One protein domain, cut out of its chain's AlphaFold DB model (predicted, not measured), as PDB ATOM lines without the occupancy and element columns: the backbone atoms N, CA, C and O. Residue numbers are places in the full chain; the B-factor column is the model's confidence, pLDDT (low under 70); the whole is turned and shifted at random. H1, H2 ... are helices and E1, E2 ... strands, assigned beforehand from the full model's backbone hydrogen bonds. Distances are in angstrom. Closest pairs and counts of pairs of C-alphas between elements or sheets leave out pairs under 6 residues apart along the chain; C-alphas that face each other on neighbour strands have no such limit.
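This is residues 6 to 99 of the 109 residues of the protein "Tubulin domain-containing protein" of Octopus bimaculoides (UniProt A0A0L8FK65). A small sheet of three short parallel strands has H1 and H2 side by side over one face and the short H4 over the other. The loop of residues 23 to 44 reaches one end of the long axis, and H3 with its adjoining loops makes the other. The printed part has 94 residues, with named elements in the order E1 H1 E2 H2 E3 H3 H4 and sheet order E1 E2 E3; the class is mixed, helices and strands, with 44 residues, under half, in named elements. It is only just compact, close to loose, with a radius of gyration of the C-alphas of 14.3 A and spans of 45 by 21 by 21 A.

E1, residues 6 to 8, is parallel to its neighbour E2, residues 45 to 49, with N 7 and O 46 within hydrogen-bond range at 2.8 A. E2 is parallel to E3, residues 69 to 71, with N 70 and O 47 at 2.9 A. H1, residues 9 to 22, lies over E1, at a height of 8.5 A over the sheet. H2, residues 52 to 58, is on the same face at 8.1 A. H1 touches H2 with residues 9 to 13 alone, the closest C-alphas being those of Gln 10 and Thr 54, 5.9 A; they run the same way at a shallow tilt of 8 degrees. E1, H1, E2 and E2, H2, E3 are strand-helix-strand units, parallel neighbour strands with a helix between, with right-handed crossovers. H4, residues 94 to 99, is on the opposite face at 9.0 A; its closest C-alphas to E3 are those of Ile 95 and His 71, 6.6 A. H3, residues 80 to 85, is not on the sheet and is apart from H1, H2 and H4. Every O i to N i+4 pair is within hydrogen-bond range in H1, H3 and H4; H2 has 1 of 3, beside 3 of 4 O i to N i+3 pairs.

E1 begins at C-alpha 6 (114.679, 190.101, 147.602). H1 is 20.1 A long, E2 13.3 A and H2 10.2 A. H4 ends at C-alpha 99 (122.624, 193.657, 150.171).

The C-alphas farthest apart, those of Asn 30 and Asn 88, are 45.5 A apart. The printed part has no cut; the link from H1 to E2 is long. Residues 29 to 32, 91 and 93 have pLDDT under 70.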
ATOM      1  N   LEU A   6     113.341 190.602 147.298       97.44
ATOM      2  CA  LEU A   6     114.679 190.101 147.602       97.44
ATOM      3  C   LEU A   6     114.775 188.631 147.185       97.44
ATOM      4  O   LEU A   6     114.124 187.772 147.772       97.44
ATOM      5  N   GLN A   7     115.597 188.356 146.177       97.12
ATOM      6  CA  GLN A   7     115.846 187.024 145.633       97.12
ATOM      7  C   GLN A   7     117.227 186.546 146.081       97.12
ATOM      8  O   GLN A   7     118.231 187.210 145.816       97.12
ATOM      9  N   ILE A   8     117.282 185.400 146.765       95.69
ATOM     10  CA  ILE A   8     118.512 184.880 147.374       95.69
ATOM     11  C   ILE A   8     118.848 183.501 146.805       95.69
ATOM     12  O   ILE A   8     118.022 182.587 146.811       95.69
ATOM     13  N   GLY A   9     120.094 183.356 146.359       94.94
ATOM     14  CA  GLY A   9     120.661 182.120 145.834       94.94
ATOM     15  C   GLY A   9     120.100 181.719 144.472       94.94
ATOM     16  O   GLY A   9     119.241 182.388 143.889       94.94
ATOM     17  N   GLN A  10     120.589 180.592 143.960       93.69
ATOM     18  CA  GLN A  10     120.236 180.105 142.630       93.69
ATOM     19  C   GLN A  10     118.727 179.895 142.465       93.69
ATOM     20  O   GLN A  10     118.135 180.414 141.519       93.69
ATOM     21  N   GLY A  11     118.100 179.188 143.410       94.12
ATOM     22  CA  GLY A  11     116.666 178.900 143.369       94.12
ATOM     23  C   GLY A  11     115.807 180.165 143.407       94.12
ATOM     24  O   GLY A  11     114.925 180.327 142.567       94.12
ATOM     25  N   GLY A  12     116.104 181.098 144.319       95.94
ATOM     26  CA  GLY A  12     115.368 182.361 144.418       95.94
ATOM     27  C   GLY A  12     115.470 183.189 143.138       95.94
ATOM     28  O   GLY A  12     114.465 183.642 142.601       95.94
ATOM     29  N   ASN A  13     116.675 183.322 142.578       95.38
ATOM     30  CA  ASN A  13     116.872 184.087 141.347       95.38
ATOM     31  C   ASN A  13     116.143 183.483 140.136       95.38
ATOM     32  O   ASN A  13     115.582 184.234 139.341       95.38
ATOM     33  N   GLN A  14     116.118 182.154 140.003       93.88
ATOM     34  CA  GLN A  14     115.396 181.481 138.917       93.88
ATOM     35  C   GLN A  14     113.880 181.648 139.052       93.88
ATOM     36  O   GLN A  14     113.222 182.067 138.101       93.88
ATOM     37  N   ILE A  15     113.335 181.404 140.249       95.75
ATOM     38  CA  ILE A  15     111.903 181.587 140.525       95.75
ATOM     39  C   ILE A  15     111.499 183.047 140.308       95.75
ATOM     40  O   ILE A  15     110.460 183.315 139.714       95.75
ATOM     41  N   GLY A  16     112.332 183.996 140.742       94.06
ATOM     42  CA  GLY A  16     112.092 185.422 140.556       94.06
ATOM     43  C   GLY A  16     111.975 185.829 139.088       94.06
ATOM     44  O   GLY A  16     111.081 186.599 138.751       94.06
ATOM     45  N   GLN A  17     112.829 185.294 138.208       91.06
ATOM     46  CA  GLN A  17     112.714 185.534 136.765       91.06
ATOM     47  C   GLN A  17     111.384 185.004 136.223       91.06
ATOM     48  O   GLN A  17     110.606 185.774 135.666       91.06
ATOM     49  N   SER A  18     111.078 183.728 136.481       92.38
ATOM     50  CA  SER A  18     109.824 183.116 136.030       92.38
ATOM     51  C   SER A  18     108.588 183.832 136.580       92.38
ATOM     52  O   SER A  18     107.576 183.933 135.894       92.38
ATOM     53  N   PHE A  19     108.665 184.360 137.803       93.31
ATOM     54  CA  PHE A  19     107.603 185.162 138.397       93.31
ATOM     55  C   PHE A  19     107.368 186.465 137.623       93.31
ATOM     56  O   PHE A  19     106.223 186.756 137.277       93.31
ATOM     57  N   PHE A  20     108.424 187.237 137.335       91.12
ATOM     58  CA  PHE A  20     108.290 188.499 136.599       91.12
ATOM     59  C   PHE A  20     107.777 188.283 135.170       91.12
ATOM     60  O   PHE A  20     106.911 189.038 134.717       91.12
ATOM     61  N   ASP A  21     108.207 187.200 134.521       89.25
ATOM     62  CA  ASP A  21     107.674 186.781 133.224       89.25
ATOM     63  C   ASP A  21     106.174 186.446 133.321       89.25
ATOM     64  O   ASP A  21     105.375 186.930 132.517       89.25
ATOM     65  N   ALA A  22     105.760 185.688 134.344       90.88
ATOM     66  CA  ALA A  22     104.369 185.274 134.537       90.88
ATOM     67  C   ALA A  22     103.413 186.443 134.829       90.88
ATOM     68  O   ALA A  22     102.271 186.441 134.368       90.88
ATOM     69  N   VAL A  23     103.859 187.472 135.560       89.69
ATOM     70  CA  VAL A  23     103.051 188.690 135.772       89.69
ATOM     71  C   VAL A  23     103.065 189.634 134.559       89.69
ATOM     72  O   VAL A  23     102.337 190.637 134.535       89.69
ATOM     73  N   GLY A  24     103.833 189.287 133.524       86.62
ATOM     74  CA  GLY A  24     103.921 190.004 132.259       86.62
ATOM     75  C   GLY A  24     104.764 191.270 132.342       86.62
ATOM     76  O   GLY A  24     104.423 192.247 131.681       86.62
ATOM     77  N   ILE A  25     105.804 191.282 133.184       86.38
ATOM     78  CA  ILE A  25     106.785 192.368 133.244       86.38
ATOM     79  C   ILE A  25     108.034 191.921 132.501       86.38
ATOM     80  O   ILE A  25     108.842 191.151 133.012       86.38
ATOM     81  N   ASN A  26     108.206 192.445 131.295       79.75
ATOM     82  CA  ASN A  26     109.395 192.227 130.487       79.75
ATOM     83  C   ASN A  26     109.807 193.527 129.780       79.75
ATOM     84  O   ASN A  26     109.061 194.508 129.771       79.75
ATOM     85  N   ALA A  27     111.022 193.549 129.227       71.81
ATOM     86  CA  ALA A  27     111.597 194.749 128.616       71.81
ATOM     87  C   ALA A  27     110.840 195.231 127.364       71.81
ATOM     88  O   ALA A  27     110.989 196.384 126.971       71.81
ATOM     89  N   GLU A  28     110.036 194.363 126.755       72.00
ATOM     90  CA  GLU A  28     109.259 194.639 125.542       72.00
ATOM     91  C   GLU A  28     107.828 195.102 125.868       72.00
ATOM     92  O   GLU A  28     107.138 195.682 125.031       72.00
ATOM     93  N   SER A  29     107.369 194.865 127.098       69.12
ATOM     94  CA  SER A  29     106.029 195.204 127.555       69.12
ATOM     95  C   SER A  29     105.971 196.644 128.065       69.12
ATOM     96  O   SER A  29     106.697 197.028 128.977       69.12
ATOM     97  N   ASN A  30     105.006 197.425 127.573       63.03
ATOM     98  CA  ASN A  30     104.649 198.733 128.147       63.03
ATOM     99  C   ASN A  30     103.811 198.611 129.437       63.03
ATOM    100  O   ASN A  30     103.162 199.568 129.869       63.03
ATOM    101  N   LYS A  31     103.769 197.422 130.050       69.25
ATOM    102  CA  LYS A  31     102.979 197.159 131.251       69.25
ATOM    103  C   LYS A  31     103.738 197.690 132.465       69.25
ATOM    104  O   LYS A  31     104.598 197.015 133.013       69.25
ATOM    105  N   CYS A  32     103.392 198.902 132.886       68.31
ATOM    106  CA  CYS A  32     103.920 199.499 134.107       68.31
ATOM    107  C   CYS A  32     103.089 199.036 135.311       68.31
ATOM    108  O   CYS A  32     101.880 199.273 135.362       68.31
ATOM    109  N   SER A  33     103.722 198.392 136.294       80.44
ATOM    110  CA  SER A  33     103.078 198.067 137.570       80.44
ATOM    111  C   SER A  33     103.802 198.734 138.729       80.44
ATOM    112  O   SER A  33     104.916 198.350 139.074       80.44
ATOM    113  N   CYS A  34     103.136 199.681 139.392       81.56
ATOM    114  CA  CYS A  34     103.679 200.404 140.548       81.56
ATOM    115  C   CYS A  34     103.976 199.507 141.767       81.56
ATOM    116  O   CYS A  34     104.654 199.941 142.699       81.56
ATOM    117  N   ILE A  35     103.486 198.261 141.763       89.56
ATOM    118  CA  ILE A  35     103.787 197.258 142.791       89.56
ATOM    119  C   ILE A  35     105.214 196.726 142.615       89.56
ATOM    120  O   ILE A  35     105.939 196.587 143.598       89.56
ATOM    121  N   TYR A  36     105.607 196.447 141.369       90.62
ATOM    122  CA  TYR A  36     106.835 195.724 141.024       90.62
ATOM    123  C   TYR A  36     107.931 196.630 140.448       90.62
ATOM    124  O   TYR A  36     109.115 196.305 140.528       90.62
ATOM    125  N   GLN A  37     107.547 197.762 139.856       91.50
ATOM    126  CA  GLN A  37     108.434 198.718 139.204       91.50
ATOM    127  C   GLN A  37     108.382 200.080 139.894       91.50
ATOM    128  O   GLN A  37     107.375 200.494 140.473       91.50
ATOM    129  N   HIS A  38     109.498 200.789 139.815       91.94
ATOM    130  CA  HIS A  38     109.587 202.204 140.151       91.94
ATOM    131  C   HIS A  38     109.260 203.064 138.908       91.94
ATOM    132  O   HIS A  38     109.183 202.556 137.790       91.94
ATOM    133  N   HIS A  39     109.077 204.375 139.085       88.12
ATOM    134  CA  HIS A  39     108.717 205.315 138.010       88.12
ATOM    135  C   HIS A  39     109.709 205.357 136.831       88.12
ATOM    136  O   HIS A  39     109.332 205.726 135.724       88.12
ATOM    137  N   ASP A  40     110.954 204.928 137.045       90.00
ATOM    138  CA  ASP A  40     112.006 204.787 136.026       90.00
ATOM    139  C   ASP A  40     111.917 203.463 135.236       90.00
ATOM    140  O   ASP A  40     112.870 203.090 134.551       90.00
ATOM    141  N   GLN A  41     110.801 202.733 135.356       88.69
ATOM    142  CA  GLN A  41     110.526 201.435 134.720       88.69
ATOM    143  C   GLN A  41     111.457 200.291 135.149       88.69
ATOM    144  O   GLN A  41     111.374 199.180 134.617       88.69
ATOM    145  N   LYS A  42     112.323 200.514 136.143       92.69
ATOM    146  CA  LYS A  42     113.173 199.462 136.700       92.69
ATOM    147  C   LYS A  42     112.426 198.673 137.767       92.69
ATOM    148  O   LYS A  42     111.637 199.223 138.539       92.69
ATOM    149  N   LEU A  43     112.726 197.380 137.836       93.69
ATOM    150  CA  LEU A  43     112.207 196.481 138.858       93.69
ATOM    151  C   LEU A  43     112.727 196.875 140.242       93.69
ATOM    152  O   LEU A  43     113.923 197.111 140.432       93.69
ATOM    153  N   ARG A  44     111.838 196.843 141.236       94.44
ATOM    154  CA  ARG A  44     112.176 196.894 142.664       94.44
ATOM    155  C   ARG A  44     112.643 195.514 143.137       94.44
ATOM    156  O   ARG A  44     112.058 194.920 144.037       94.44
ATOM    157  N   SER A  45     113.661 194.972 142.471       95.62
ATOM    158  CA  SER A  45     114.221 193.642 142.728       95.62
ATOM    159  C   SER A  45     115.693 193.743 143.105       95.62
ATOM    160  O   SER A  45     116.436 194.530 142.510       95.62
ATOM    161  N   ILE A  46     116.095 192.933 144.081       97.56
ATOM    162  CA  ILE A  46     117.468 192.744 144.542       97.56
ATOM    163  C   ILE A  46     117.786 191.263 144.422       97.56
ATOM    164  O   ILE A  46     117.065 190.416 144.944       97.56
ATOM    165  N   ASN A  47     118.860 190.961 143.709       97.31
ATOM    166  CA  ASN A  47     119.211 189.624 143.275       97.31
ATOM    167  C   ASN A  47     120.596 189.282 143.805       97.31
ATOM    168  O   ASN A  47     121.594 189.866 143.379       97.31
ATOM    169  N   VAL A  48     120.637 188.354 144.755       95.94
ATOM    170  CA  VAL A  48     121.834 188.028 145.526       95.94
ATOM    171  C   VAL A  48     122.191 186.568 145.317       95.94
ATOM    172  O   VAL A  48     121.329 185.697 145.423       95.94
ATOM    173  N   ASP A  49     123.460 186.278 145.057       94.88
ATOM    174  CA  ASP A  49     123.988 184.913 145.079       94.88
ATOM    175  C   ASP A  49     125.420 184.904 145.624       94.88
ATOM    176  O   ASP A  49     126.178 185.844 145.439       94.88
ATOM    177  N   SER A  50     125.842 183.842 146.291       92.56
ATOM    178  CA  SER A  50     127.257 183.650 146.607       92.56
ATOM    179  C   SER A  50     128.131 183.421 145.362       92.56
ATOM    180  O   SER A  50     129.335 183.638 145.424       92.56
ATOM    181  N   GLU A  51     127.544 183.028 144.224       89.06
ATOM    182  CA  GLU A  51     128.263 182.711 142.986       89.06
ATOM    183  C   GLU A  51     127.912 183.638 141.820       89.06
ATOM    184  O   GLU A  51     126.751 183.908 141.508       89.06
ATOM    185  N   TRP A  52     128.939 184.056 141.077       87.31
ATOM    186  CA  TRP A  52     128.777 184.922 139.905       87.31
ATOM    187  C   TRP A  52     128.000 184.259 138.751       87.31
ATOM    188  O   TRP A  52     127.373 184.948 137.940       87.31
ATOM    189  N   LYS A  53     128.035 182.922 138.648       85.31
ATOM    190  CA  LYS A  53     127.447 182.178 137.521       85.31
ATOM    191  C   LYS A  53     125.939 182.401 137.427       85.31
ATOM    192  O   LYS A  53     125.445 182.741 136.354       85.31
ATOM    193  N   THR A  54     125.232 182.305 138.552       76.94
ATOM    194  CA  THR A  54     123.782 182.525 138.623       76.94
ATOM    195  C   THR A  54     123.406 183.936 138.179       76.94
ATOM    196  O   THR A  54     122.499 184.131 137.370       76.94
ATOM    197  N   VAL A  55     124.126 184.943 138.677       83.88
ATOM    198  CA  VAL A  55     123.781 186.347 138.428       83.88
ATOM    199  C   VAL A  55     124.188 186.850 137.044       83.88
ATOM    200  O   VAL A  55     123.720 187.897 136.600       83.88
ATOM    201  N   THR A  56     125.027 186.114 136.316       86.38
ATOM    202  CA  THR A  56     125.477 186.529 134.977       86.38
ATOM    203  C   THR A  56     124.333 186.558 133.971       86.38
ATOM    204  O   THR A  56     124.275 187.461 133.138       86.38
ATOM    205  N   ALA A  57     123.378 185.631 134.079       85.62
ATOM    206  CA  ALA A  57     122.173 185.653 133.253       85.62
ATOM    207  C   ALA A  57     121.314 186.900 133.532       85.62
ATOM    208  O   ALA A  57     120.813 187.527 132.599       85.62
ATOM    209  N   LEU A  58     121.219 187.313 134.802       88.44
ATOM    210  CA  LEU A  58     120.448 188.485 135.230       88.44
ATOM    211  C   LEU A  58     121.009 189.801 134.686       88.44
ATOM    212  O   LEU A  58     120.239 190.724 134.440       88.44
ATOM    213  N   LYS A  59     122.322 189.889 134.432       87.56
ATOM    214  CA  LYS A  59     122.951 191.097 133.864       87.56
ATOM    215  C   LYS A  59     122.413 191.471 132.480       87.56
ATOM    216  O   LYS A  59     122.545 192.621 132.077       87.56
ATOM    217  N   LYS A  60     121.808 190.524 131.753       86.81
ATOM    218  CA  LYS A  60     121.158 190.787 130.459       86.81
ATOM    219  C   LYS A  60     119.780 191.439 130.611       86.81
ATOM    220  O   LYS A  60     119.286 192.031 129.657       86.81
ATOM    221  N   ASN A  61     119.162 191.345 131.790       88.38
ATOM    222  CA  ASN A  61     117.856 191.933 132.045       88.38
ATOM    223  C   ASN A  61     118.002 193.431 132.345       88.38
ATOM    224  O   ASN A  61     118.361 193.835 133.451       88.38
ATOM    225  N   GLN A  62     117.673 194.259 131.355       90.06
ATOM    226  CA  GLN A  62     117.779 195.714 131.455       90.06
ATOM    227  C   GLN A  62     116.821 196.330 132.484       90.06
ATOM    228  O   GLN A  62     117.026 197.479 132.881       90.06
ATOM    229  N   LEU A  63     115.786 195.610 132.925       92.12
ATOM    230  CA  LEU A  63     114.855 196.096 133.943       92.12
ATOM    231  C   LEU A  63     115.457 196.055 135.349       92.12
ATOM    232  O   LEU A  63     115.022 196.810 136.218       92.12
ATOM    233  N   ILE A  64     116.459 195.205 135.586       94.06
ATOM    234  CA  ILE A  64     117.125 195.093 136.884       94.06
ATOM    235  C   ILE A  64     118.235 196.141 136.955       94.06
ATOM    236  O   ILE A  64     119.045 196.295 136.040       94.06
ATOM    237  N   ARG A  65     118.296 196.887 138.060       95.12
ATOM    238  CA  ARG A  65     119.389 197.842 138.278       95.12
ATOM    239  C   ARG A  65     120.692 197.084 138.506       95.12
ATOM    240  O   ARG A  65     120.742 196.193 139.346       95.12
ATOM    241  N   ALA A  66     121.769 197.492 137.835       94.19
ATOM    242  CA  ALA A  66     123.078 196.842 137.964       94.19
ATOM    243  C   ALA A  66     123.562 196.756 139.425       94.19
ATOM    244  O   ALA A  66     124.064 195.720 139.847       94.19
ATOM    245  N   ASN A  67     123.320 197.804 140.221       94.38
ATOM    246  CA  ASN A  67     123.684 197.854 141.645       94.38
ATOM    247  C   ASN A  67     122.864 196.900 142.538       94.38
ATOM    248  O   ASN A  67     123.215 196.693 143.699       94.38
ATOM    249  N   ASN A  68     121.777 196.334 142.016       96.56
ATOM    250  CA  ASN A  68     120.939 195.368 142.720       96.56
ATOM    251  C   ASN A  68     121.289 193.919 142.359       96.56
ATOM    252  O   ASN A  68     120.668 193.002 142.890       96.56
ATOM    253  N   ILE A  69     122.272 193.705 141.480       96.19
ATOM    254  CA  ILE A  69     122.821 192.387 141.169       96.19
ATOM    255  C   ILE A  69     124.089 192.215 142.002       96.19
ATOM    256  O   ILE A  69     125.135 192.784 141.693       96.19
ATOM    257  N   ILE A  70     123.986 191.445 143.079       95.12
ATOM    258  CA  ILE A  70     125.033 191.312 144.089       95.12
ATOM    259  C   ILE A  70     125.520 189.875 144.085       95.12
ATOM    260  O   ILE A  70     124.716 188.943 144.118       95.12
ATOM    261  N   HIS A  71     126.839 189.688 144.065       93.31
ATOM    262  CA  HIS A  71     127.397 188.356 144.201       93.31
ATOM    263  C   HIS A  71     128.657 188.270 145.053       93.31
ATOM    264  O   HIS A  71     129.395 189.248 145.190       93.31
ATOM    265  N   GLY A  72     128.882 187.080 145.608       90.38
ATOM    266  CA  GLY A  72     130.159 186.666 146.185       90.38
ATOM    267  C   GLY A  72     131.138 186.152 145.123       90.38
ATOM    268  O   GLY A  72     130.907 186.264 143.912       90.38
ATOM    269  N   LEU A  73     132.248 185.597 145.591       86.94
ATOM    270  CA  LEU A  73     133.295 184.960 144.797       86.94
ATOM    271  C   LEU A  73     133.058 183.451 144.690       86.94
ATOM    272  O   LEU A  73     133.290 182.883 143.620       86.94
ATOM    273  N   CYS A  74     132.591 182.800 145.764       86.94
ATOM    274  CA  CYS A  74     132.410 181.349 145.794       86.94
ATOM    275  C   CYS A  74     131.138 180.859 146.503       86.94
ATOM    276  O   CYS A  74     130.616 181.466 147.441       86.94
ATOM    277  N   GLY A  75     130.659 179.697 146.051       87.56
ATOM    278  CA  GLY A  75     129.447 179.062 146.551       87.56
ATOM    279  C   GLY A  75     129.550 178.573 147.989       87.56
ATOM    280  O   GLY A  75     130.628 178.379 148.547       87.56
ATOM    281  N   ARG A  76     128.385 178.340 148.600       89.94
ATOM    282  CA  ARG A  76     128.287 177.865 149.991       89.94
ATOM    283  C   ARG A  76     128.249 176.340 150.126       89.94
ATOM    284  O   ARG A  76     128.147 175.843 151.238       89.94
ATOM    285  N   GLY A  77     128.312 175.597 149.017       90.38
ATOM    286  CA  GLY A  77     128.432 174.132 149.021       90.38
ATOM    287  C   GLY A  77     127.306 173.405 149.765       90.38
ATOM    288  O   GLY A  77     127.572 172.433 150.461       90.38
ATOM    289  N   ASN A  78     126.068 173.905 149.673       91.94
ATOM    290  CA  ASN A  78     124.909 173.411 150.433       91.94
ATOM    291  C   ASN A  78     125.113 173.392 151.962       91.94
ATOM    292  O   ASN A  78     124.438 172.656 152.677       91.94
ATOM    293  N   ASN A  79     126.026 174.218 152.478       94.44
ATOM    294  CA  ASN A  79     126.303 174.338 153.899       94.44
ATOM    295  C   ASN A  79     125.666 175.616 154.461       94.44
ATOM    296  O   ASN A  79     126.086 176.737 154.159       94.44
ATOM    297  N   TRP A  80     124.664 175.438 155.322       93.50
ATOM    298  CA  TRP A  80     123.964 176.548 155.966       93.50
ATOM    299  C   TRP A  80     124.890 177.405 156.837       93.50
ATOM    300  O   TRP A  80     124.816 178.631 156.778       93.50
ATOM    301  N   ALA A  81     125.807 176.788 157.589       92.38
ATOM    302  CA  ALA A  81     126.718 177.513 158.470       92.38
ATOM    303  C   ALA A  81     127.652 178.436 157.676       92.38
ATOM    304  O   ALA A  81     127.848 179.582 158.069       92.38
ATOM    305  N   MET A  82     128.158 177.986 156.523       89.56
ATOM    306  CA  MET A  82     128.941 178.842 155.620       89.56
ATOM    307  C   MET A  82     128.111 179.987 155.033       89.56
ATOM    308  O   MET A  82     128.630 181.081 154.826       89.56
ATOM    309  N   GLY A  83     126.829 179.754 154.744       89.56
ATOM    310  CA  GLY A  83     125.923 180.808 154.290       89.56
ATOM    311  C   GLY A  83     125.649 181.859 155.368       89.56
ATOM    312  O   GLY A  83     125.627 183.047 155.064       89.56
ATOM    313  N   TYR A  84     125.472 181.422 156.616       90.25
ATOM    314  CA  TYR A  84     125.102 182.281 157.741       90.25
ATOM    315  C   TYR A  84     126.294 183.031 158.347       90.25
ATOM    316  O   TYR A  84     126.261 184.252 158.470       90.25
ATOM    317  N   TYR A  85     127.361 182.313 158.703       87.81
ATOM    318  CA  TYR A  85     128.566 182.906 159.294       87.81
ATOM    319  C   TYR A  85     129.483 183.548 158.248       87.81
ATOM    320  O   TYR A  85     130.365 184.334 158.594       87.81
ATOM    321  N   GLY A  86     129.264 183.238 156.970       83.06
ATOM    322  CA  GLY A  86     130.124 183.673 155.884       83.06
ATOM    323  C   GLY A  86     131.460 182.933 155.873       83.06
ATOM    324  O   GLY A  86     131.664 181.917 156.541       83.06
ATOM    325  N   LEU A  87     132.381 183.458 155.072       81.62
ATOM    326  CA  LEU A  87     133.749 182.968 154.984       81.62
ATOM    327  C   LEU A  87     134.682 183.903 155.752       81.62
ATOM    328  O   LEU A  87     134.425 185.099 155.894       81.62
ATOM    329  N   ASN A  88     135.813 183.369 156.211       78.44
ATOM    330  CA  ASN A  88     136.845 184.172 156.874       78.44
ATOM    331  C   ASN A  88     137.597 185.116 155.916       78.44
ATOM    332  O   ASN A  88     138.473 185.852 156.363       78.44
ATOM    333  N   ASP A  89     137.229 185.141 154.634       78.50
ATOM    334  CA  ASP A  89     137.787 186.033 153.621       78.50
ATOM    335  C   ASP A  89     137.172 187.448 153.720       78.50
ATOM    336  O   ASP A  89     135.951 187.603 153.590       78.50
ATOM    337  N   PRO A  90     137.979 188.506 153.926       70.94
ATOM    338  CA  PRO A  90     137.507 189.891 153.922       70.94
ATOM    339  C   PRO A  90     136.753 190.300 152.647       70.94
ATOM    340  O   PRO A  90     135.859 191.139 152.729       70.94
ATOM    341  N   GLN A  91     137.072 189.711 151.489       66.31
ATOM    342  CA  GLN A  91     136.421 190.017 150.209       66.31
ATOM    343  C   GLN A  91     134.992 189.446 150.122       66.31
ATOM    344  O   GLN A  91     134.154 189.972 149.391       66.31
ATOM    345  N   GLU A  92     134.686 188.413 150.911       70.94
ATOM    346  CA  GLU A  92     133.376 187.748 150.988       70.94
ATOM    347  C   GLU A  92     132.442 188.369 152.033       70.94
ATOM    348  O   GLU A  92     131.216 188.276 151.918       70.94
ATOM    349  N   LYS A  93     133.006 189.041 153.045       65.38
ATOM    350  CA  LYS A  93     132.250 189.639 154.163       65.38
ATOM    351  C   LYS A  93     131.333 190.792 153.754       65.38
ATOM    352  O   LYS A  93     130.474 191.204 154.531       65.38
ATOM    353  N   ASP A  94     131.478 191.295 152.536       83.94
ATOM    354  CA  ASP A  94     130.756 192.471 152.067       83.94
ATOM    355  C   ASP A  94     129.394 192.146 151.420       83.94
ATOM    356  O   ASP A  94     128.587 193.043 151.192       83.94
ATOM    357  N   ILE A  95     129.074 190.872 151.142       90.38
ATOM    358  CA  ILE A  95     127.818 190.526 150.446       90.38
ATOM    359  C   ILE A  95     126.570 190.945 151.240       90.38
ATOM    360  O   ILE A  95     125.627 191.499 150.671       90.38
ATOM    361  N   LEU A  96     126.577 190.741 152.562       90.94
ATOM    362  CA  LEU A  96     125.474 191.131 153.439       90.94
ATOM    363  C   LEU A  96     125.327 192.654 153.485       90.94
ATOM    364  O   LEU A  96     124.225 193.166 153.314       90.94
ATOM    365  N   GLN A  97     126.432 193.380 153.671       92.38
ATOM    366  CA  GLN A  97     126.403 194.840 153.778       92.38
ATOM    367  C   GLN A  97     125.974 195.488 152.461       92.38
ATOM    368  O   GLN A  97     125.074 196.329 152.463       92.38
ATOM    369  N   LYS A  98     126.512 195.030 151.325       94.06
ATOM    370  CA  LYS A  98     126.033 195.413 149.988       94.06
ATOM    371  C   LYS A  98     124.534 195.171 149.830       94.06
ATOM    372  O   LYS A  98     123.822 196.052 149.356       94.06
ATOM    373  N   THR A  99     124.048 194.007 150.264       95.62
ATOM    374  CA  THR A  99     122.624 193.657 150.171       95.62
ATOM    375  C   THR A  99     121.764 194.594 151.009       95.62
ATOM    376  O   THR A  99     120.804 195.159 150.489       95.62
TER     377      THR A  99